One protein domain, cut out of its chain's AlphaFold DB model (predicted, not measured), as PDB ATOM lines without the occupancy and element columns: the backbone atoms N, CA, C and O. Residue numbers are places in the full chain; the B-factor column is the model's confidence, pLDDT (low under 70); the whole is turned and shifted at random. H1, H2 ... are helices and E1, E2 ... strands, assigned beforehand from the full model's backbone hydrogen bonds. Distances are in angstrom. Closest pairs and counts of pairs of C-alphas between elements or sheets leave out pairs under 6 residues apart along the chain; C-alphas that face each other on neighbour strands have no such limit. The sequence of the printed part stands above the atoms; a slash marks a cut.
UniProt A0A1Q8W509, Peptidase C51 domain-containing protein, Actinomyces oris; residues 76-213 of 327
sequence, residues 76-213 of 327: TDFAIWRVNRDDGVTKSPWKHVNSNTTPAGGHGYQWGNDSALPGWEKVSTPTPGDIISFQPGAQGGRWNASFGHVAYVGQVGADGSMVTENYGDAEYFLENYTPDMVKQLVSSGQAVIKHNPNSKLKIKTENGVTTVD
ATOM      1  N   THR A  76      -2.046   8.944  -8.020       97.69
ATOM      2  CA  THR A  76      -2.271   8.131  -6.823       97.69
ATOM      3  C   THR A  76      -1.019   7.992  -5.964       97.69
ATOM      4  O   THR A  76      -1.128   8.034  -4.739       97.69
ATOM      5  N   ASP A  77       0.161   7.896  -6.582       96.50
ATOM      6  CA  ASP A  77       1.430   7.805  -5.858       96.50
ATOM      7  C   ASP A  77       1.821   9.143  -5.223       96.50
ATOM      8  O   ASP A  77       2.237   9.205  -4.065       96.50
ATOM      9  N   PHE A  78       1.591  10.239  -5.945       96.00
ATOM     10  CA  PHE A  78       1.757  11.582  -5.399       96.00
ATOM     11  C   PHE A  78       0.780  11.863  -4.249       96.00
ATOM     12  O   PHE A  78       1.189  12.325  -3.180       96.00
ATOM     13  N   ALA A  79      -0.508  11.554  -4.435       97.25
ATOM     14  CA  ALA A  79      -1.526  11.788  -3.417       97.25
ATOM     15  C   ALA A  79      -1.232  10.997  -2.134       97.25
ATOM     16  O   ALA A  79      -1.303  11.562  -1.043       97.25
ATOM     17  N   ILE A  80      -0.841   9.718  -2.231       96.25
ATOM     18  CA  ILE A  80      -0.520   8.943  -1.025       96.25
ATOM     19  C   ILE A  80       0.757   9.413  -0.339       96.25
ATOM     20  O   ILE A  80       0.861   9.351   0.889       96.25
ATOM     21  N   TRP A  81       1.723   9.918  -1.102       93.50
ATOM     22  CA  TRP A  81       2.901  10.540  -0.525       93.50
ATOM     23  C   TRP A  81       2.530  11.793   0.292       93.50
ATOM     24  O   TRP A  81       2.957  11.903   1.444       93.50
ATOM     25  N   ARG A  82       1.656  12.677  -0.224       92.19
ATOM     26  CA  ARG A  82       1.124  13.829   0.537       92.19
ATOM     27  C   ARG A  82       0.436  13.379   1.832       92.19
ATOM     28  O   ARG A  82       0.742  13.909   2.896       92.19
ATOM     29  N   VAL A  83      -0.401  12.339   1.765       94.50
ATOM     30  CA  VAL A  83      -1.083  11.770   2.947       94.50
ATOM     31  C   VAL A  83      -0.088  11.250   3.997       94.50
ATOM     32  O   VAL A  83      -0.275  11.473   5.191       94.50
ATOM     33  N   ASN A  84       0.990  10.578   3.584       92.88
ATOM     34  CA  ASN A  84       2.043  10.138   4.508       92.88
ATOM     35  C   ASN A  84       2.784  11.312   5.149       92.88
ATOM     36  O   ASN A  84       3.006  11.308   6.363       92.88
ATOM     37  N   ARG A  85       3.146  12.316   4.344       88.19
ATOM     38  CA  ARG A  85       3.827  13.524   4.813       88.19
ATOM     39  C   ARG A  85       3.004  14.230   5.889       88.19
ATOM     40  O   ARG A  85       3.567  14.626   6.907       88.19
ATOM     41  N   ASP A  86       1.694  14.342   5.697       89.12
ATOM     42  CA  ASP A  86       0.791  14.997   6.653       89.12
ATOM     43  C   ASP A  86       0.710  14.259   7.993       89.12
ATOM     44  O   ASP A  86       0.529  14.872   9.046       89.12
ATOM     45  N   ASP A  87       0.939  12.946   7.970       86.38
ATOM     46  CA  ASP A  87       1.085  12.103   9.156       86.38
ATOM     47  C   ASP A  87       2.514  12.097   9.737       86.38
ATOM     48  O   ASP A  87       2.801  11.361  10.687       86.38
ATOM     49  N   GLY A  88       3.410  12.930   9.201       81.19
ATOM     50  CA  GLY A  88       4.800  13.068   9.635       81.19
ATOM     51  C   GLY A  88       5.738  11.980   9.110       81.19
ATOM     52  O   GLY A  88       6.861  11.857   9.600       81.19
ATOM     53  N   VAL A  89       5.302  11.182   8.133       83.12
ATOM     54  CA  VAL A  89       6.109  10.127   7.508       83.12
ATOM     55  C   VAL A  89       6.637  10.640   6.175       83.12
ATOM     56  O   VAL A  89       5.902  10.745   5.202       83.12
ATOM     57  N   THR A  90       7.924  10.983   6.129       79.56
ATOM     58  CA  THR A  90       8.554  11.657   4.973       79.56
ATOM     59  C   THR A  90       9.502  10.760   4.179       79.56
ATOM     60  O   THR A  90      10.060  11.186   3.171       79.56
ATOM     61  N   LYS A  91       9.684   9.512   4.620       77.75
ATOM     62  CA  LYS A  91      10.471   8.477   3.946       77.75
ATOM     63  C   LYS A  91       9.941   7.091   4.300       77.75
ATOM     64  O   LYS A  91       9.287   6.924   5.327       77.75
ATOM     65  N   SER A  92      10.301   6.104   3.483       76.19
ATOM     66  CA  SER A  92      10.033   4.689   3.753       76.19
ATOM     67  C   SER A  92      10.603   4.250   5.124       76.19
ATOM     68  O   SER A  92      11.690   4.707   5.501       76.19
ATOM     69  N   PRO A  93       9.911   3.376   5.884       89.69
ATOM     70  CA  PRO A  93       8.651   2.711   5.535       89.69
ATOM     71  C   PRO A  93       7.444   3.653   5.594       89.69
ATOM     72  O   PRO A  93       7.222   4.341   6.592       89.69
ATOM     73  N   TRP A  94       6.650   3.658   4.521       92.00
ATOM     74  CA  TRP A  94       5.428   4.455   4.442       92.00
ATOM     75  C   TRP A  94       4.339   3.860   5.336       92.00
ATOM     76  O   TRP A  94       4.169   2.643   5.418       92.00
ATOM     77  N   LYS A  95       3.585   4.730   6.009       94.31
ATOM     78  CA  LYS A  95       2.446   4.339   6.847       94.31
ATOM     79  C   LYS A  95       1.236   3.985   5.986       94.31
ATOM     80  O   LYS A  95       0.559   2.990   6.245       94.31
ATOM     81  N   HIS A  96       0.980   4.799   4.970       95.69
ATOM     82  CA  HIS A  96      -0.098   4.617   4.009       95.69
ATOM     83  C   HIS A  96       0.484   4.088   2.705       95.69
ATOM     84  O   HIS A  96       1.388   4.692   2.129       95.69
ATOM     85  N   VAL A  97      -0.049   2.963   2.245       96.94
ATOM     86  CA  VAL A  97       0.281   2.305   0.975       96.94
ATOM     87  C   VAL A  97      -1.018   1.864   0.290       96.94
ATOM     88  O   VAL A  97      -2.083   1.867   0.911       96.94
ATOM     89  N   ASN A  98      -0.970   1.461  -0.979       96.38
ATOM     90  CA  ASN A  98      -2.141   1.021  -1.744       96.38
ATOM     91  C   ASN A  98      -3.008   0.025  -0.953       96.38
ATOM     92  O   ASN A  98      -4.195   0.272  -0.746       96.38
ATOM     93  N   SER A  99      -2.396  -1.024  -0.396       95.31
ATOM     94  CA  SER A  99      -3.120  -2.119   0.255       95.31
ATOM     95  C   SER A  99      -3.911  -1.718   1.504       95.31
ATOM     96  O   SER A  99      -4.831  -2.439   1.877       95.31
ATOM     97  N   ASN A 100      -3.564  -0.613   2.175       95.56
ATOM     98  CA  ASN A 100      -4.287  -0.127   3.359       95.56
ATOM     99  C   ASN A 100      -5.064   1.178   3.117       95.56
ATOM    100  O   ASN A 100      -5.930   1.524   3.917       95.56
ATOM    101  N   THR A 101      -4.796   1.870   2.008       95.81
ATOM    102  CA  THR A 101      -5.434   3.145   1.654       95.81
ATOM    103  C   THR A 101      -6.551   2.955   0.641       95.81
ATOM    104  O   THR A 101      -7.627   3.528   0.790       95.81
ATOM    105  N   THR A 102      -6.338   2.115  -0.372       95.62
ATOM    106  CA  THR A 102      -7.345   1.744  -1.372       95.62
ATOM    107  C   THR A 102      -7.427   0.221  -1.521       95.62
ATOM    108  O   THR A 102      -7.265  -0.310  -2.611       95.62
ATOM    109  N   PRO A 103      -7.754  -0.530  -0.452       87.94
ATOM    110  CA  PRO A 103      -7.714  -2.000  -0.450       87.94
ATOM    111  C   PRO A 103      -8.585  -2.681  -1.524       87.94
ATOM    112  O   PRO A 103      -8.381  -3.851  -1.836       87.94
ATOM    113  N   ALA A 104      -9.571  -1.971  -2.080       83.88
ATOM    114  CA  ALA A 104     -10.456  -2.456  -3.137       83.88
ATOM    115  C   ALA A 104     -10.090  -1.928  -4.543       83.88
ATOM    116  O   ALA A 104     -10.916  -2.006  -5.453       83.88
ATOM    117  N   GLY A 105      -8.904  -1.340  -4.726       85.00
ATOM    118  CA  GLY A 105      -8.504  -0.747  -5.997       85.00
ATOM    119  C   GLY A 105      -7.183   0.019  -5.944       85.00
ATOM    120  O   GLY A 105      -6.237  -0.356  -5.263       85.00
ATOM    121  N   GLY A 106      -7.098   1.085  -6.726       88.75
ATOM    122  CA  GLY A 106      -5.910   1.929  -6.773       88.75
ATOM    123  C   GLY A 106      -5.942   3.023  -7.830       88.75
ATOM    124  O   GLY A 106      -5.045   3.858  -7.842       88.75
ATOM    125  N   HIS A 107      -6.952   3.056  -8.702       96.38
ATOM    126  CA  HIS A 107      -7.145   4.145  -9.655       96.38
ATOM    127  C   HIS A 107      -7.650   5.410  -8.957       96.38
ATOM    128  O   HIS A 107      -8.294   5.328  -7.910       96.38
ATOM    129  N   GLY A 108      -7.403   6.574  -9.562       97.38
ATOM    130  CA  GLY A 108      -7.734   7.873  -8.974       97.38
ATOM    131  C   GLY A 108      -9.191   7.970  -8.521       97.38
ATOM    132  O   GLY A 108      -9.446   8.275  -7.361       97.38
ATOM    133  N   TYR A 109     -10.144   7.578  -9.375       97.69
ATOM    134  CA  TYR A 109     -11.573   7.647  -9.035       97.69
ATOM    135  C   TYR A 109     -11.995   6.764  -7.848       97.69
ATOM    136  O   TYR A 109     -13.029   7.008  -7.222       97.69
ATOM    137  N   GLN A 110     -11.224   5.711  -7.551       97.69
ATOM    138  CA  GLN A 110     -11.558   4.747  -6.504       97.69
ATOM    139  C   GLN A 110     -11.241   5.281  -5.107       97.69
ATOM    140  O   GLN A 110     -11.754   4.737  -4.133       97.69
ATOM    141  N   TRP A 111     -10.471   6.367  -4.992       97.75
ATOM    142  CA  TRP A 111     -10.234   7.048  -3.717       97.75
ATOM    143  C   TRP A 111     -11.515   7.674  -3.135       97.75
ATOM    144  O   TRP A 111     -11.618   7.881  -1.927       97.75
ATOM    145  N   GLY A 112     -12.532   7.910  -3.971       96.44
ATOM    146  CA  GLY A 112     -13.862   8.354  -3.549       96.44
ATOM    147  C   GLY A 112     -14.772   7.247  -2.995       96.44
ATOM    148  O   GLY A 112     -15.825   7.558  -2.427       96.44
ATOM    149  N   ASN A 113     -14.392   5.972  -3.136       95.62
ATOM    150  CA  ASN A 113     -15.192   4.838  -2.666       95.62
ATOM    151  C   ASN A 113     -15.271   4.793  -1.129       95.62
ATOM    152  O   ASN A 113     -14.434   5.351  -0.418       95.62
ATOM    153  N   ASP A 114     -16.272   4.097  -0.588       93.75
ATOM    154  CA  ASP A 114     -16.422   3.949   0.870       93.75
ATOM    155  C   ASP A 114     -15.323   3.075   1.490       93.75
ATOM    156  O   ASP A 114     -14.955   3.273   2.642       93.75
ATOM    157  N   SER A 115     -14.760   2.146   0.714       93.50
ATOM    158  CA  SER A 115     -13.637   1.298   1.127       93.50
ATOM    159  C   SER A 115     -12.274   1.994   1.068       93.50
ATOM    160  O   SER A 115     -11.303   1.452   1.591       93.50
ATOM    161  N   ALA A 116     -12.186   3.160   0.422       96.38
ATOM    162  CA  ALA A 116     -10.962   3.940   0.323       96.38
ATOM    163  C   ALA A 116     -10.856   4.961   1.460       96.38
ATOM    164  O   ALA A 116     -11.860   5.547   1.882       96.38
ATOM    165  N   LEU A 117      -9.617   5.181   1.906       95.94
ATOM    166  CA  LEU A 117      -9.248   6.016   3.049       95.94
ATOM    167  C   LEU A 117     -10.061   5.647   4.309       95.94
ATOM    168  O   LEU A 117     -10.920   6.417   4.743       95.94
ATOM    169  N   PRO A 118      -9.839   4.456   4.900       94.69
ATOM    170  CA  PRO A 118     -10.600   4.016   6.067       94.69
ATOM    171  C   PRO A 118     -10.534   5.032   7.215       94.69
ATOM    172  O   PRO A 118      -9.456   5.459   7.627       94.69
ATOM    173  N   GLY A 119     -11.701   5.415   7.737       94.50
ATOM    174  CA  GLY A 119     -11.827   6.423   8.796       94.50
ATOM    175  C   GLY A 119     -11.844   7.878   8.312       94.50
ATOM    176  O   GLY A 119     -11.964   8.769   9.147       94.50
ATOM    177  N   TRP A 120     -11.744   8.128   7.002       97.19
ATOM    178  CA  TRP A 120     -11.928   9.457   6.418       97.19
ATOM    179  C   TRP A 120     -13.387   9.681   6.022       97.19
ATOM    180  O   TRP A 120     -14.088   8.772   5.566       97.19
ATOM    181  N   GLU A 121     -13.835  10.920   6.156       97.81
ATOM    182  CA  GLU A 121     -15.228  11.320   5.984       97.81
ATOM    183  C   GLU A 121     -15.442  11.990   4.628       97.81
ATOM    184  O   GLU A 121     -14.569  12.697   4.131       97.81
ATOM    185  N   LYS A 122     -16.609  11.786   4.009       98.12
ATOM    186  CA  LYS A 122     -16.990  12.543   2.809       98.12
ATOM    187  C   LYS A 122     -17.445  13.939   3.228       98.12
ATOM    188  O   LYS A 122     -18.353  14.055   4.049       98.12
ATOM    189  N   VAL A 123     -16.870  14.975   2.628       97.38
ATOM    190  CA  VAL A 123     -17.201  16.377   2.925       97.38
ATOM    191  C   VAL A 123     -17.610  17.133   1.663       97.38
ATOM    192  O   VAL A 123     -17.247  16.762   0.548       97.38
ATOM    193  N   SER A 124     -18.392  18.199   1.831       93.69
ATOM    194  CA  SER A 124     -18.758  19.129   0.749       93.69
ATOM    195  C   SER A 124     -18.000  20.453   0.811       93.69
ATOM    196  O   SER A 124     -18.018  21.215  -0.151       93.69
ATOM    197  N   THR A 125     -17.370  20.738   1.948       93.19
ATOM    198  CA  THR A 125     -16.577  21.942   2.180       93.19
ATOM    199  C   THR A 125     -15.124  21.506   2.321       93.19
ATOM    200  O   THR A 125     -14.817  20.837   3.307       93.19
ATOM    201  N   PRO A 126     -14.258  21.813   1.342       95.44
ATOM    202  CA  PRO A 126     -12.874  21.374   1.380       95.44
ATOM    203  C   PRO A 126     -12.086  22.099   2.471       95.44
ATOM    204  O   PRO A 126     -12.345  23.261   2.790       95.44
ATOM    205  N   THR A 127     -11.060  21.429   2.972       94.81
ATOM    206  CA  THR A 127      -9.993  21.983   3.803       94.81
ATOM    207  C   THR A 127      -8.632  21.539   3.256       94.81
ATOM    208  O   THR A 127      -8.545  20.493   2.608       94.81
ATOM    209  N   PRO A 128      -7.546  22.311   3.457       94.06
ATOM    210  CA  PRO A 128      -6.212  21.843   3.088       94.06
ATOM    211  C   PRO A 128      -5.873  20.524   3.794       94.06
ATOM    212  O   PRO A 128      -6.101  20.404   4.997       94.06
ATOM    213  N   GLY A 129      -5.321  19.553   3.064       94.75
ATOM    214  CA  GLY A 129      -5.129  18.178   3.557       94.75
ATOM    215  C   GLY A 129      -6.152  17.173   3.038       94.75
ATOM    216  O   GLY A 129      -5.917  15.967   3.101       94.75
ATOM    217  N   ASP A 130      -7.272  17.649   2.496       98.12
ATOM    218  CA  ASP A 130      -8.279  16.767   1.922       98.12
ATOM    219  C   ASP A 130      -7.791  16.117   0.628       98.12
ATOM    220  O   ASP A 130      -6.951  16.647  -0.104       98.12
ATOM    221  N   ILE A 131      -8.389  14.975   0.308       98.25
ATOM    222  CA  ILE A 131      -8.237  14.336  -0.993       98.25
ATOM    223  C   ILE A 131      -9.510  14.538  -1.798       98.25
ATOM    224  O   ILE A 131     -10.605  14.258  -1.315       98.25
ATOM    225  N   ILE A 132      -9.372  14.957  -3.053       98.62
ATOM    226  CA  ILE A 132     -10.473  14.969  -4.013       98.62
ATOM    227  C   ILE A 132     -10.260  13.899  -5.081       98.62
ATOM    228  O   ILE A 132      -9.214  13.815  -5.717       98.62
ATOM    229  N   SER A 133     -11.278  13.068  -5.273       98.50
ATOM    230  CA  SER A 133     -11.311  11.964  -6.227       98.50
ATOM    231  C   SER A 133     -12.315  12.271  -7.331       98.50
ATOM    232  O   SER A 133     -13.510  12.394  -7.061       98.50
ATOM    233  N   PHE A 134     -11.852  12.344  -8.573       98.62
ATOM    234  CA  PHE A 134     -12.660  12.631  -9.753       98.62
ATOM    235  C   PHE A 134     -13.073  11.350 -10.475       98.62
ATOM    236  O   PHE A 134     -12.256  10.454 -10.701       98.62
ATOM    237  N   GLN A 135     -14.344  11.281 -10.872       98.44
ATOM    238  CA  GLN A 135     -14.880  10.160 -11.640       98.44
ATOM    239  C   GLN A 135     -14.276  10.088 -13.053       98.44
ATOM    240  O   GLN A 135     -13.824  11.109 -13.587       98.44
ATOM    241  N   PRO A 136     -14.283   8.904 -13.692       98.31
ATOM    242  CA  PRO A 136     -13.796   8.767 -15.057       98.31
ATOM    243  C   PRO A 136     -14.538   9.701 -16.024       98.31
ATOM    244  O   PRO A 136     -15.767   9.764 -16.022       98.31
ATOM    245  N   GLY A 137     -13.791  10.464 -16.826       96.31
ATOM    246  CA  GLY A 137     -14.355  11.434 -17.775       96.31
ATOM    247  C   GLY A 137     -14.973  12.696 -17.149       96.31
ATOM    248  O   GLY A 137     -15.610  13.478 -17.861       96.31
ATOM    249  N   ALA A 138     -14.808  12.926 -15.842       96.06
ATOM    250  CA  ALA A 138     -15.300  14.135 -15.184       96.06
ATOM    251  C   ALA A 138     -14.716  15.421 -15.805       96.06
ATOM    252  O   ALA A 138     -13.668  15.409 -16.455       96.06
ATOM    253  N   GLN A 139     -15.420  16.543 -15.603       92.88
ATOM    254  CA  GLN A 139     -15.070  17.857 -16.168       92.88
ATOM    255  C   GLN A 139     -14.975  17.864 -17.703       92.88
ATOM    256  O   GLN A 139     -14.067  18.456 -18.276       92.88
ATOM    257  N   GLY A 140     -15.914  17.192 -18.377       90.81
ATOM    258  CA  GLY A 140     -15.958  17.169 -19.842       90.81
ATOM    259  C   GLY A 140     -14.811  16.375 -20.470       90.81
ATOM    260  O   GLY A 140     -14.342  16.737 -21.542       90.81
ATOM    261  N   GLY A 141     -14.350  15.312 -19.803       92.38
ATOM    262  CA  GLY A 141     -13.265  14.463 -20.296       92.38
ATOM    263  C   GLY A 141     -11.865  14.929 -19.909       92.38
ATOM    264  O   GLY A 141     -10.897  14.368 -20.412       92.38
ATOM    265  N   ARG A 142     -11.740  15.918 -19.011       91.75
ATOM    266  CA  ARG A 142     -10.439  16.347 -18.480       91.75
ATOM    267  C   ARG A 142      -9.674  15.182 -17.858       91.75
ATOM    268  O   ARG A 142      -8.478  15.037 -18.077       91.75
ATOM    269  N   TRP A 143     -10.374  14.383 -17.059       95.81
ATOM    270  CA  TRP A 143      -9.788  13.240 -16.375       95.81
ATOM    271  C   TRP A 143      -9.978  11.964 -17.172       95.81
ATOM    272  O   TRP A 143     -10.986  11.786 -17.862       95.81
ATOM    273  N   ASN A 144      -9.012  11.057 -17.036       96.44
ATOM    274  CA  ASN A 144      -8.949   9.829 -17.812       96.44
ATOM    275  C   ASN A 144     -10.287   9.065 -17.773       96.44
ATOM    276  O   ASN A 144     -10.872   8.852 -16.708       96.44
ATOM    277  N   ALA A 145     -10.766   8.637 -18.944       96.88
ATOM    278  CA  ALA A 145     -12.074   8.002 -19.108       96.88
ATOM    279  C   ALA A 145     -12.201   6.619 -18.443       96.88
ATOM    280  O   ALA A 145     -13.312   6.110 -18.310       96.88
ATOM    281  N   SER A 146     -11.092   6.009 -18.019       96.44
ATOM    282  CA  SER A 146     -11.069   4.713 -17.330       96.44
ATOM    283  C   SER A 146     -10.609   4.821 -15.878       96.44
ATOM    284  O   SER A 146     -11.119   4.105 -15.022       96.44
ATOM    285  N   PHE A 147      -9.662   5.714 -15.585       96.25
ATOM    286  CA  PHE A 147      -9.001   5.770 -14.277       96.25
ATOM    287  C   PHE A 147      -9.420   6.965 -13.413       96.25
ATOM    288  O   PHE A 147      -9.101   6.998 -12.220       96.25
ATOM    289  N   GLY A 148     -10.151   7.928 -13.985       97.88
ATOM    290  CA  GLY A 148     -10.443   9.202 -13.334       97.88
ATOM    291  C   GLY A 148      -9.163   9.907 -12.896       97.88
ATOM    292  O   GLY A 148      -8.154   9.849 -13.600       97.88
ATOM    293  N   HIS A 149      -9.206  10.569 -11.741       98.50
ATOM    294  CA  HIS A 149      -8.050  11.260 -11.166       98.50
ATOM    295  C   HIS A 149      -8.193  11.406  -9.653       98.50
ATOM    296  O   HIS A 149      -9.308  11.397  -9.138       98.50
ATOM    297  N   VAL A 150      -7.081  11.555  -8.941       98.62
ATOM    298  CA  VAL A 150      -7.079  11.920  -7.521       98.62
ATOM    299  C   VAL A 150      -6.096  13.057  -7.301       98.62
ATOM    300  O   VAL A 150      -5.021  13.073  -7.891       98.62
ATOM    301  N   ALA A 151      -6.470  14.018  -6.469       98.31
ATOM    302  CA  ALA A 151      -5.652  15.182  -6.192       98.31
ATOM    303  C   ALA A 151      -5.666  15.526  -4.706       98.31
ATOM    304  O   ALA A 151      -6.615  15.212  -3.982       98.31
ATOM    305  N   TYR A 152      -4.611  16.202  -4.274       97.69
ATOM    306  CA  TYR A 152      -4.466  16.696  -2.915       97.69
ATOM    307  C   TYR A 152      -4.948  18.147  -2.834       97.69
ATOM    308  O   TYR A 152      -4.557  18.968  -3.657       97.69
ATOM    309  N   VAL A 153      -5.780  18.501  -1.857       96.81
ATOM    310  CA  VAL A 153      -6.235  19.883  -1.651       96.81
ATOM    311  C   VAL A 153      -5.156  20.652  -0.886       96.81
ATOM    312  O   VAL A 153      -4.968  20.460   0.315       96.81
ATOM    313  N   GLY A 154      -4.428  21.528  -1.581       89.31
ATOM    314  CA  GLY A 154      -3.323  22.306  -1.002       89.31
ATOM    315  C   GLY A 154      -3.755  23.630  -0.372       89.31
ATOM    316  O   GLY A 154      -3.151  24.088   0.601       89.31
ATOM    317  N   GLN A 155      -4.819  24.233  -0.904       84.50
ATOM    318  CA  GLN A 155      -5.276  25.565  -0.518       84.50
ATOM    319  C   GLN A 155      -6.797  25.672  -0.616       84.50
ATOM    320  O   GLN A 155      -7.395  25.166  -1.565       84.50
ATOM    321  N   VAL A 156      -7.402  26.398   0.325       88.06
ATOM    322  CA  VAL A 156      -8.824  26.758   0.309       88.06
ATOM    323  C   VAL A 156      -8.991  28.236   0.664       88.06
ATOM    324  O   VAL A 156      -8.511  28.695   1.703       88.06
ATOM    325  N   GLY A 157      -9.654  28.997  -0.204       80.75
ATOM    326  CA  GLY A 157     -10.027  30.388   0.039       80.75
ATOM    327  C   GLY A 157     -11.225  30.509   0.981       80.75
ATOM    328  O   GLY A 157     -12.041  29.599   1.103       80.75
ATOM    329  N   ALA A 158     -11.366  31.657   1.640       81.44
ATOM    330  CA  ALA A 158     -12.475  31.950   2.552       81.44
ATOM    331  C   ALA A 158     -13.845  31.944   1.854       81.44
ATOM    332  O   ALA A 158     -14.869  31.784   2.511       81.44
ATOM    333  N   ASP A 159     -13.864  32.109   0.532       78.94
ATOM    334  CA  ASP A 159     -15.047  31.998  -0.321       78.94
ATOM    335  C   ASP A 159     -15.405  30.546  -0.692       78.94
ATOM    336  O   ASP A 159     -16.443  30.310  -1.306       78.94
ATOM    337  N   GLY A 160     -14.570  29.572  -0.317       84.81
ATOM    338  CA  GLY A 160     -14.715  28.162  -0.677       84.81
ATOM    339  C   GLY A 160     -14.059  27.779  -2.006       84.81
ATOM    340  O   GLY A 160     -14.245  26.650  -2.463       84.81
ATOM    341  N   SER A 161     -13.299  28.684  -2.635       84.19
ATOM    342  CA  SER A 161     -12.424  28.330  -3.756       84.19
ATOM    343  C   SER A 161     -11.352  27.354  -3.278       84.19
ATOM    344  O   SER A 161     -10.954  27.386  -2.113       84.19
ATOM    345  N   MET A 162     -10.871  26.475  -4.154       90.25
ATOM    346  CA  MET A 162      -9.797  25.548  -3.794       90.25
ATOM    347  C   MET A 162      -8.749  25.438  -4.891       90.25
ATOM    348  O   MET A 162      -9.046  25.587  -6.078       90.25
ATOM    349  N   VAL A 163      -7.534  25.109  -4.466       85.50
ATOM    350  CA  VAL A 163      -6.440  24.709  -5.345       85.50
ATOM    351  C   VAL A 163      -6.067  23.279  -5.010       85.50
ATOM    352  O   VAL A 163      -5.820  22.955  -3.841       85.50
ATOM    353  N   THR A 164      -5.995  22.436  -6.032       92.81
ATOM    354  CA  THR A 164      -5.465  21.085  -5.885       92.81
ATOM    355  C   THR A 164      -4.051  20.994  -6.431       92.81
ATOM    356  O   THR A 164      -3.702  21.626  -7.428       92.81
ATOM    357  N   GLU A 165      -3.248  20.178  -5.764       90.44
ATOM    358  CA  GLU A 165      -1.953  19.723  -6.232       90.44
ATOM    359  C   GLU A 165      -2.112  18.357  -6.877       90.44
ATOM    360  O   GLU A 165      -2.737  17.447  -6.317       90.44
ATOM    361  N   ASN A 166      -1.556  18.231  -8.072       92.31
ATOM    362  CA  ASN A 166      -1.781  17.098  -8.943       92.31
ATOM    363  C   ASN A 166      -0.450  16.569  -9.448       92.31
ATOM    364  O   ASN A 166       0.534  17.298  -9.561       92.31
ATOM    365  N   TYR A 167      -0.477  15.294  -9.808       93.69
ATOM    366  CA  TYR A 167       0.568  14.669 -10.595       93.69
ATOM    367  C   TYR A 167      -0.082  13.811 -11.672       93.69
ATOM    368  O   TYR A 167      -1.133  13.215 -11.429       93.69
ATOM    369  N   GLY A 168       0.519  13.726 -12.846       89.56
ATOM    370  CA  GLY A 168       0.039  12.879 -13.933       89.56
ATOM    371  C   GLY A 168       1.067  12.846 -15.048       89.56
ATOM    372  O   GLY A 168       1.708  13.856 -15.301       89.56
ATOM    373  N   ASP A 169       1.268  11.679 -15.660       86.56
ATOM    374  CA  ASP A 169       2.283  11.486 -16.704       86.56
ATOM    375  C   ASP A 169       3.677  12.019 -16.327       86.56
ATOM    376  O   ASP A 169       4.414  12.540 -17.154       86.56
ATOM    377  N   ALA A 170       4.053  11.815 -15.061       85.88
ATOM    378  CA  ALA A 170       5.302  12.269 -14.458       85.88
ATOM    379  C   ALA A 170       5.464  13.799 -14.311       85.88
ATOM    380  O   ALA A 170       6.576  14.269 -14.075       85.88
ATOM    381  N   GLU A 171       4.371  14.563 -14.385       83.12
ATOM    382  CA  GLU A 171       4.383  16.020 -14.243       83.12
ATOM    383  C   GLU A 171       3.532  16.498 -13.060       83.12
ATOM    384  O   GLU A 171       2.401  16.047 -12.864       83.12
ATOM    385  N   TYR A 172       4.073  17.455 -12.300       82.69
ATOM    386  CA  TYR A 172       3.356  18.210 -11.273       82.69
ATOM    387  C   TYR A 172       2.572  19.365 -11.887       82.69
ATOM    388  O   TYR A 172       3.103  20.116 -12.706       82.69
ATOM    389  N   PHE A 173       1.342  19.579 -11.426       79.94
ATOM    390  CA  PHE A 173       0.559  20.743 -11.833       79.94
ATOM    391  C   PHE A 173      -0.497  21.142 -10.800       79.94
ATOM    392  O   PHE A 173      -0.926  20.360  -9.945       79.94
ATOM    393  N   LEU A 174      -0.938  22.394 -10.903       81.06
ATOM    394  CA  LEU A 174      -1.968  22.978 -10.051       81.06
ATOM    395  C   LEU A 174      -3.277  23.132 -10.807       81.06
ATOM    396  O   LEU A 174      -3.290  23.534 -11.968       81.06
ATOM    397  N   GLU A 175      -4.381  22.892 -10.109       82.75
ATOM    398  CA  GLU A 175      -5.715  23.170 -10.628       82.75
ATOM    399  C   GLU A 175      -6.477  24.102  -9.706       82.75
ATOM    400  O   GLU A 175      -6.498  23.914  -8.492       82.75
ATOM    401  N   ASN A 176      -7.136  25.091 -10.304       83.19
ATOM    402  CA  ASN A 176      -7.922  26.090  -9.595       83.19
ATOM    403  C   ASN A 176      -9.409  25.814  -9.796       83.19
ATOM    404  O   ASN A 176      -9.870  25.622 -10.924       83.19
ATOM    405  N   TYR A 177     -10.169  25.856  -8.708       85.31
ATOM    406  CA  TYR A 177     -11.609  25.649  -8.724       85.31
ATOM    407  C   TYR A 177     -12.308  26.796  -8.005       85.31
ATOM    408  O   TYR A 177     -12.006  27.107  -6.852       85.31
ATOM    409  N   THR A 178     -13.280  27.405  -8.680       89.25
ATOM    410  CA  THR A 178     -14.187  28.361  -8.039       89.25
ATOM    411  C   THR A 178     -15.129  27.628  -7.075       89.25
ATOM    412  O   THR A 178     -15.363  26.427  -7.253       89.25
ATOM    413  N   PRO A 179     -15.728  28.318  -6.087       89.88
ATOM    414  CA  PRO A 179     -16.672  27.690  -5.159       89.88
ATOM    415  C   PRO A 179     -17.829  26.977  -5.879       89.88
ATOM    416  O   PRO A 179     -18.207  25.862  -5.519       89.88
ATOM    417  N   ASP A 180     -18.348  27.586  -6.950       92.38
ATOM    418  CA  ASP A 180     -19.421  27.008  -7.764       92.38
ATOM    419  C   ASP A 180     -18.975  25.737  -8.492       92.38
ATOM    420  O   ASP A 180     -19.729  24.763  -8.536       92.38
ATOM    421  N   MET A 181     -17.739  25.702  -9.006       93.81
ATOM    422  CA  MET A 181     -17.175  24.494  -9.614       93.81
ATOM    423  C   MET A 181     -17.050  23.369  -8.590       93.81
ATOM    424  O   MET A 181     -17.478  22.251  -8.872       93.81
ATOM    425  N   VAL A 182     -16.506  23.650  -7.398       94.69
ATOM    426  CA  VAL A 182     -16.390  22.655  -6.315       94.69
ATOM    427  C   VAL A 182     -17.765  22.090  -5.973       94.69
ATOM    428  O   VAL A 182     -17.968  20.874  -5.983       94.69
ATOM    429  N   LYS A 183     -18.736  22.978  -5.744       96.31
ATOM    430  CA  LYS A 183     -20.108  22.599  -5.413       96.31
ATOM    431  C   LYS A 183     -20.734  21.736  -6.506       96.31
ATOM    432  O   LYS A 183     -21.304  20.696  -6.187       96.31
ATOM    433  N   GLN A 184     -20.607  22.134  -7.771       96.88
ATOM    434  CA  GLN A 184     -21.158  21.398  -8.907       96.88
ATOM    435  C   GLN A 184     -20.520  20.014  -9.055       96.88
ATOM    436  O   GLN A 184     -21.231  19.036  -9.295       96.88
ATOM    437  N   LEU A 185     -19.199  19.911  -8.899       97.44
ATOM    438  CA  LEU A 185     -18.472  18.644  -8.989       97.44
ATOM    439  C   LEU A 185     -18.951  17.647  -7.937       97.44
ATOM    440  O   LEU A 185     -19.241  16.498  -8.269       97.44
ATOM    441  N   VAL A 186     -19.090  18.102  -6.691       97.38
ATOM    442  CA  VAL A 186     -19.562  17.257  -5.591       97.38
ATOM    443  C   VAL A 186     -21.043  16.917  -5.759       97.38
ATOM    444  O   VAL A 186     -21.418  15.748  -5.690       97.38
ATOM    445  N   SER A 187     -21.905  17.901  -6.043       96.88
ATOM    446  CA  SER A 187     -23.355  17.672  -6.125       96.88
ATOM    447  C   SER A 187     -23.772  16.815  -7.320       96.88
ATOM    448  O   SER A 187     -24.788  16.131  -7.256       96.88
ATOM    449  N   SER A 188     -23.015  16.862  -8.420       96.81
ATOM    450  CA  SER A 188     -23.254  16.018  -9.599       96.81
ATOM    451  C   SER A 188     -22.656  14.614  -9.471       96.81
ATOM    452  O   SER A 188     -22.872  13.783 -10.350       96.81
ATOM    453  N   GLY A 189     -21.891  14.343  -8.408       96.62
ATOM    454  CA  GLY A 189     -21.159  13.091  -8.233       96.62
ATOM    455  C   GLY A 189     -19.929  12.955  -9.134       96.62
ATOM    456  O   GLY A 189     -19.322  11.889  -9.167       96.62
ATOM    457  N   GLN A 190     -19.530  14.011  -9.852       98.00
ATOM    458  CA  GLN A 190     -18.302  14.019 -10.653       98.00
ATOM    459  C   GLN A 190     -17.033  14.004  -9.797       98.00
ATOM    460  O   GLN A 190     -15.985  13.577 -10.285       98.00
ATOM    461  N   ALA A 191     -17.112  14.438  -8.539       98.38
ATOM    462  CA  ALA A 191     -16.026  14.319  -7.581       98.38
ATOM    463  C   ALA A 191     -16.527  13.964  -6.177       98.38
ATOM    464  O   ALA A 191     -17.658  14.268  -5.800       98.38
ATOM    465  N   VAL A 192     -15.651  13.348  -5.389       98.56
ATOM    466  CA  VAL A 192     -15.842  13.083  -3.960       98.56
ATOM    467  C   VAL A 192     -14.654  13.668  -3.211       98.56
ATOM    468  O   VAL A 192     -13.516  13.363  -3.562       98.56
ATOM    469  N   ILE A 193     -14.911  14.469  -2.177       98.69
ATOM    470  CA  ILE A 193     -13.874  15.001  -1.285       98.69
ATOM    471  C   ILE A 193     -13.880  14.180   0.004       98.69
ATOM    472  O   ILE A 193     -14.944  13.922   0.572       98.69
ATOM    473  N   LYS A 194     -12.700  13.746   0.440       98.38
ATOM    474  CA  LYS A 194     -12.463  12.968   1.655       98.38
ATOM    475  C   LYS A 194     -11.590  13.776   2.612       98.38
ATOM    476  O   LYS A 194     -10.493  14.182   2.235       98.38
ATOM    477  N   HIS A 195     -12.062  13.935   3.842       97.81
ATOM    478  CA  HIS A 195     -11.373  14.614   4.934       97.81
ATOM    479  C   HIS A 195     -10.884  13.614   5.981       97.81
ATOM    480  O   HIS A 195     -11.608  12.681   6.335       97.81
ATOM    481  N   ASN A 196      -9.680  13.824   6.508       96.69
ATOM    482  CA  ASN A 196      -9.169  13.066   7.645       96.69
ATOM    483  C   ASN A 196      -9.535  13.770   8.962       96.69
ATOM    484  O   ASN A 196      -8.829  14.707   9.344       96.69
ATOM    485  N   PRO A 197     -10.538  13.296   9.722       95.44
ATOM    486  CA  PRO A 197     -10.919  13.935  10.985       95.44
ATOM    487  C   PRO A 197      -9.822  13.845  12.059       95.44
ATOM    488  O   PRO A 197      -9.855  14.571  13.049       95.44
ATOM    489  N   ASN A 198      -8.835  12.961  11.874       91.88
ATOM    490  CA  ASN A 198      -7.701  12.783  12.779       91.88
ATOM    491  C   ASN A 198      -6.421  13.459  12.268       91.88
ATOM    492  O   ASN A 198      -5.333  13.165  12.778       91.88
ATOM    493  N   SER A 199      -6.526  14.316  11.247       87.69
ATOM    494  CA  SER A 199      -5.374  15.005  10.676       87.69
ATOM    495  C   SER A 199      -4.622  15.794  11.747       87.69
ATOM    496  O   SER A 199      -5.204  16.560  12.514       87.69
ATOM    497  N   LYS A 200      -3.300  15.610  11.789       83.50
ATOM    498  CA  LYS A 200      -2.385  16.432  12.598       83.50
ATOM    499  C   LYS A 200      -1.740  17.540  11.773       83.50
ATOM    500  O   LYS A 200      -0.831  18.216  12.262       83.50
ATOM    501  N   LEU A 201      -2.187  17.688  10.527       86.06
ATOM    502  CA  LEU A 201      -1.683  18.677   9.604       86.06
ATOM    503  C   LEU A 201      -1.848  20.061  10.212       86.06
ATOM    504  O   LEU A 201      -2.939  20.464  10.620       86.06
ATOM    505  N   LYS A 202      -0.744  20.796  10.271       83.75
ATOM    506  CA  LYS A 202      -0.808  22.209  10.604       83.75
ATOM    507  C   LYS A 202      -1.278  22.945   9.365       83.75
ATOM    508  O   LYS A 202      -0.728  22.760   8.283       83.75
ATOM    509  N   ILE A 203      -2.296  23.768   9.539       85.75
ATOM    510  CA  ILE A 203      -2.795  24.673   8.513       85.75
ATOM    511  C   ILE A 203      -2.606  26.098   9.006       85.75
ATOM    512  O   ILE A 203      -2.669  26.367  10.208       85.75
ATOM    513  N   LYS A 204      -2.382  27.014   8.074       75.75
ATOM    514  CA  LYS A 204      -2.274  28.438   8.359       75.75
ATOM    515  C   LYS A 204      -3.259  29.207   7.503       75.75
ATOM    516  O   LYS A 204      -3.477  28.863   6.344       75.75
ATOM    517  N   THR A 205      -3.831  30.258   8.077       78.31
ATOM    518  CA  THR A 205      -4.741  31.155   7.369       78.31
ATOM    519  C   THR A 205      -4.131  32.542   7.296       78.31
ATOM    520  O   THR A 205      -3.877  33.177   8.317       78.31
ATOM    521  N   GLU A 206      -3.932  33.032   6.079       60.81
ATOM    522  CA  GLU A 206      -3.382  34.355   5.801       60.81
ATOM    523  C   GLU A 206      -4.251  35.020   4.731       60.81
ATOM    524  O   GLU A 206      -4.548  34.423   3.703       60.81
ATOM    525  N   ASN A 207      -4.694  36.258   4.967       60.56
ATOM    526  CA  ASN A 207      -5.504  37.032   4.010       60.56
ATOM    527  C   ASN A 207      -6.761  36.303   3.490       60.56
ATOM    528  O   ASN A 207      -7.130  36.454   2.331       60.56
ATOM    529  N   GLY A 208      -7.418  35.513   4.345       65.25
ATOM    530  CA  GLY A 208      -8.597  34.741   3.946       65.25
ATOM    531  C   GLY A 208      -8.265  33.516   3.094       65.25
ATOM    532  O   GLY A 208      -9.135  33.008   2.403       65.25
ATOM    533  N   VAL A 209      -7.028  33.033   3.133       68.88
ATOM    534  CA  VAL A 209      -6.581  31.849   2.403       68.88
ATOM    535  C   VAL A 209      -5.998  30.879   3.403       68.88
ATOM    536  O   VAL A 209      -5.057  31.217   4.117       68.88
ATOM    537  N   THR A 210      -6.558  29.679   3.462       81.44
ATOM    538  CA  THR A 210      -6.048  28.601   4.303       81.44
ATOM    539  C   THR A 210      -5.177  27.690   3.452       81.44
ATOM    540  O   THR A 210      -5.612  27.207   2.410       81.44
ATOM    541  N   THR A 211      -3.946  27.456   3.889       79.94
ATOM    542  CA  THR A 211      -2.978  26.557   3.250       79.94
ATOM    543  C   THR A 211      -2.435  25.568   4.265       79.94
ATOM    544  O   THR A 211      -2.551  25.766   5.478       79.94
ATOM    545  N   VAL A 212      -1.820  24.500   3.770       79.25
ATOM    546  CA  VAL A 212      -0.949  23.658   4.590       79.25
ATOM    547  C   VAL A 212       0.214  24.507   5.106       79.25
ATOM    548  O   VAL A 212       0.906  25.160   4.325       79.25
ATOM    549  N   ASP A 213       0.447  24.496   6.416       72.00
ATOM    550  CA  ASP A 213       1.599  25.155   7.028       72.00
ATOM    551  C   ASP A 213       2.856  24.323   6.768       72.00
ATOM    552  O   ASP A 213       3.303  23.509   7.583       72.00
TER     553      ASP A 213
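This is residues 76 to 213 of the 327 residues of the protein "Peptidase C51 domain-containing protein" of Actinomyces oris (UniProt A0A1Q8W509). One strongly twisted sheet of eight strands runs through the domain, with H1 and H3 over one face and H5 over the opposite face. The long strand E3 bends on its way: its first part is beside E2, its last part is beside E8, and through E8 the hairpin of E7 and E8 extends the sheet toward one end of the domain, while the short helices H2 and H4 are off the sheet. The printed part has 138 residues, with five named helices and eight named strands in the order H1 H2 H3 E1 E2 H4 E3 E4 E5 H5 E6 E7 E8; the class is mixed, helices and strands. The sheet is branched at E3, and its neighbour pairs are antiparallel. The whole is compact and rounded, with a radius of gyration of the C-alphas of 14.0 A and spans of 37 by 34 by 29 A.

H1, residues 76 to 86, begins with C-alpha 76 at (-2.271, 8.131, -6.823) and is 15.4 A long. After a long link come H2, residues 98 to 101, and H3, residues 108 to 112. E1, residues 121 to 123, and E2, residues 131 to 134, follow, then H4, residues 138 to 141. E3, residues 149 to 157, spans 22.3 A, from C-alpha 149 at (-8.050, 11.260, -11.166) to C-alpha 157 at (-10.027, 30.388, 0.039). E4, residues 162 to 168, is 19.0 A long, and E5, residues 171 to 177, is 19.5 A long. H5, residues 179 to 187, is 12.1 A long. E6, residues 191 to 195, is 13.4 A long. E7, residues 203 to 206, and E8, residues 209 to 212, come last; C-alpha 212 is at (-0.949, 23.658, 4.590).

H1 is on the sheet at a height of 8.9 A, over E3 and E4, and runs along the strands, at 8 degrees to E3 on the local plane; its closest C-alphas to E3 are those of Ala 79 and Tyr 152, 5.7 A apart. H2 is not on the sheet but is near H1, with 5 pairs of C-alphas within 10 A. H3 is on the same face as H1, at a height of 6.0 A, and only just over E2, with 3 of its C-alphas falling on it. H1 and H3 are close but not clearly touching: the C-alphas of Thr 76 and Gly 108 are 5.9 A apart. E1 is an edge strand beside E6, with N 121 and O 195 2.8 A apart. E2 has E6 on one side, with N 133 and O 192 at 2.8 A, and E3 on the other side, with N 132 and O 151 at 2.9 A. E3 bends by 64 degrees at residue 154. E2 and E8 lie on one side of E3, and E4 on the other; N 165 and O 152 are 2.8 A apart, and N 210 and O 156 2.8 A. E3, E4 and E5 form a meander, each strand the antiparallel neighbour of the one before; N 164 and O 175 are 2.9 A apart. H5, on the face opposite to H1, has a height of 8.0 A and runs across the strands, at 65 degrees to E2 on the local plane. H4 is not on the sheet; it is close to H5 but not clearly touching. E7 and E8 are a hairpin, with N 204 and O 211 2.9 A apart. In H1 and H5 every O i to N i+4 pair is within hydrogen-bond range; H3 has 0 of 1 such pairs but 2 of 2 O i to N i+3 pairs, and H2 and H4 are too short for an O i to N i+4 pair.

The two C-alphas farthest apart are those of Ala 104 and Asn 207, at 40.4 A. The printed part has no cut, and its one long link, of 11 residues, joins H1 to H2. The mean pLDDT of the printed part is 91.0; residues 206 to 209 are under 70.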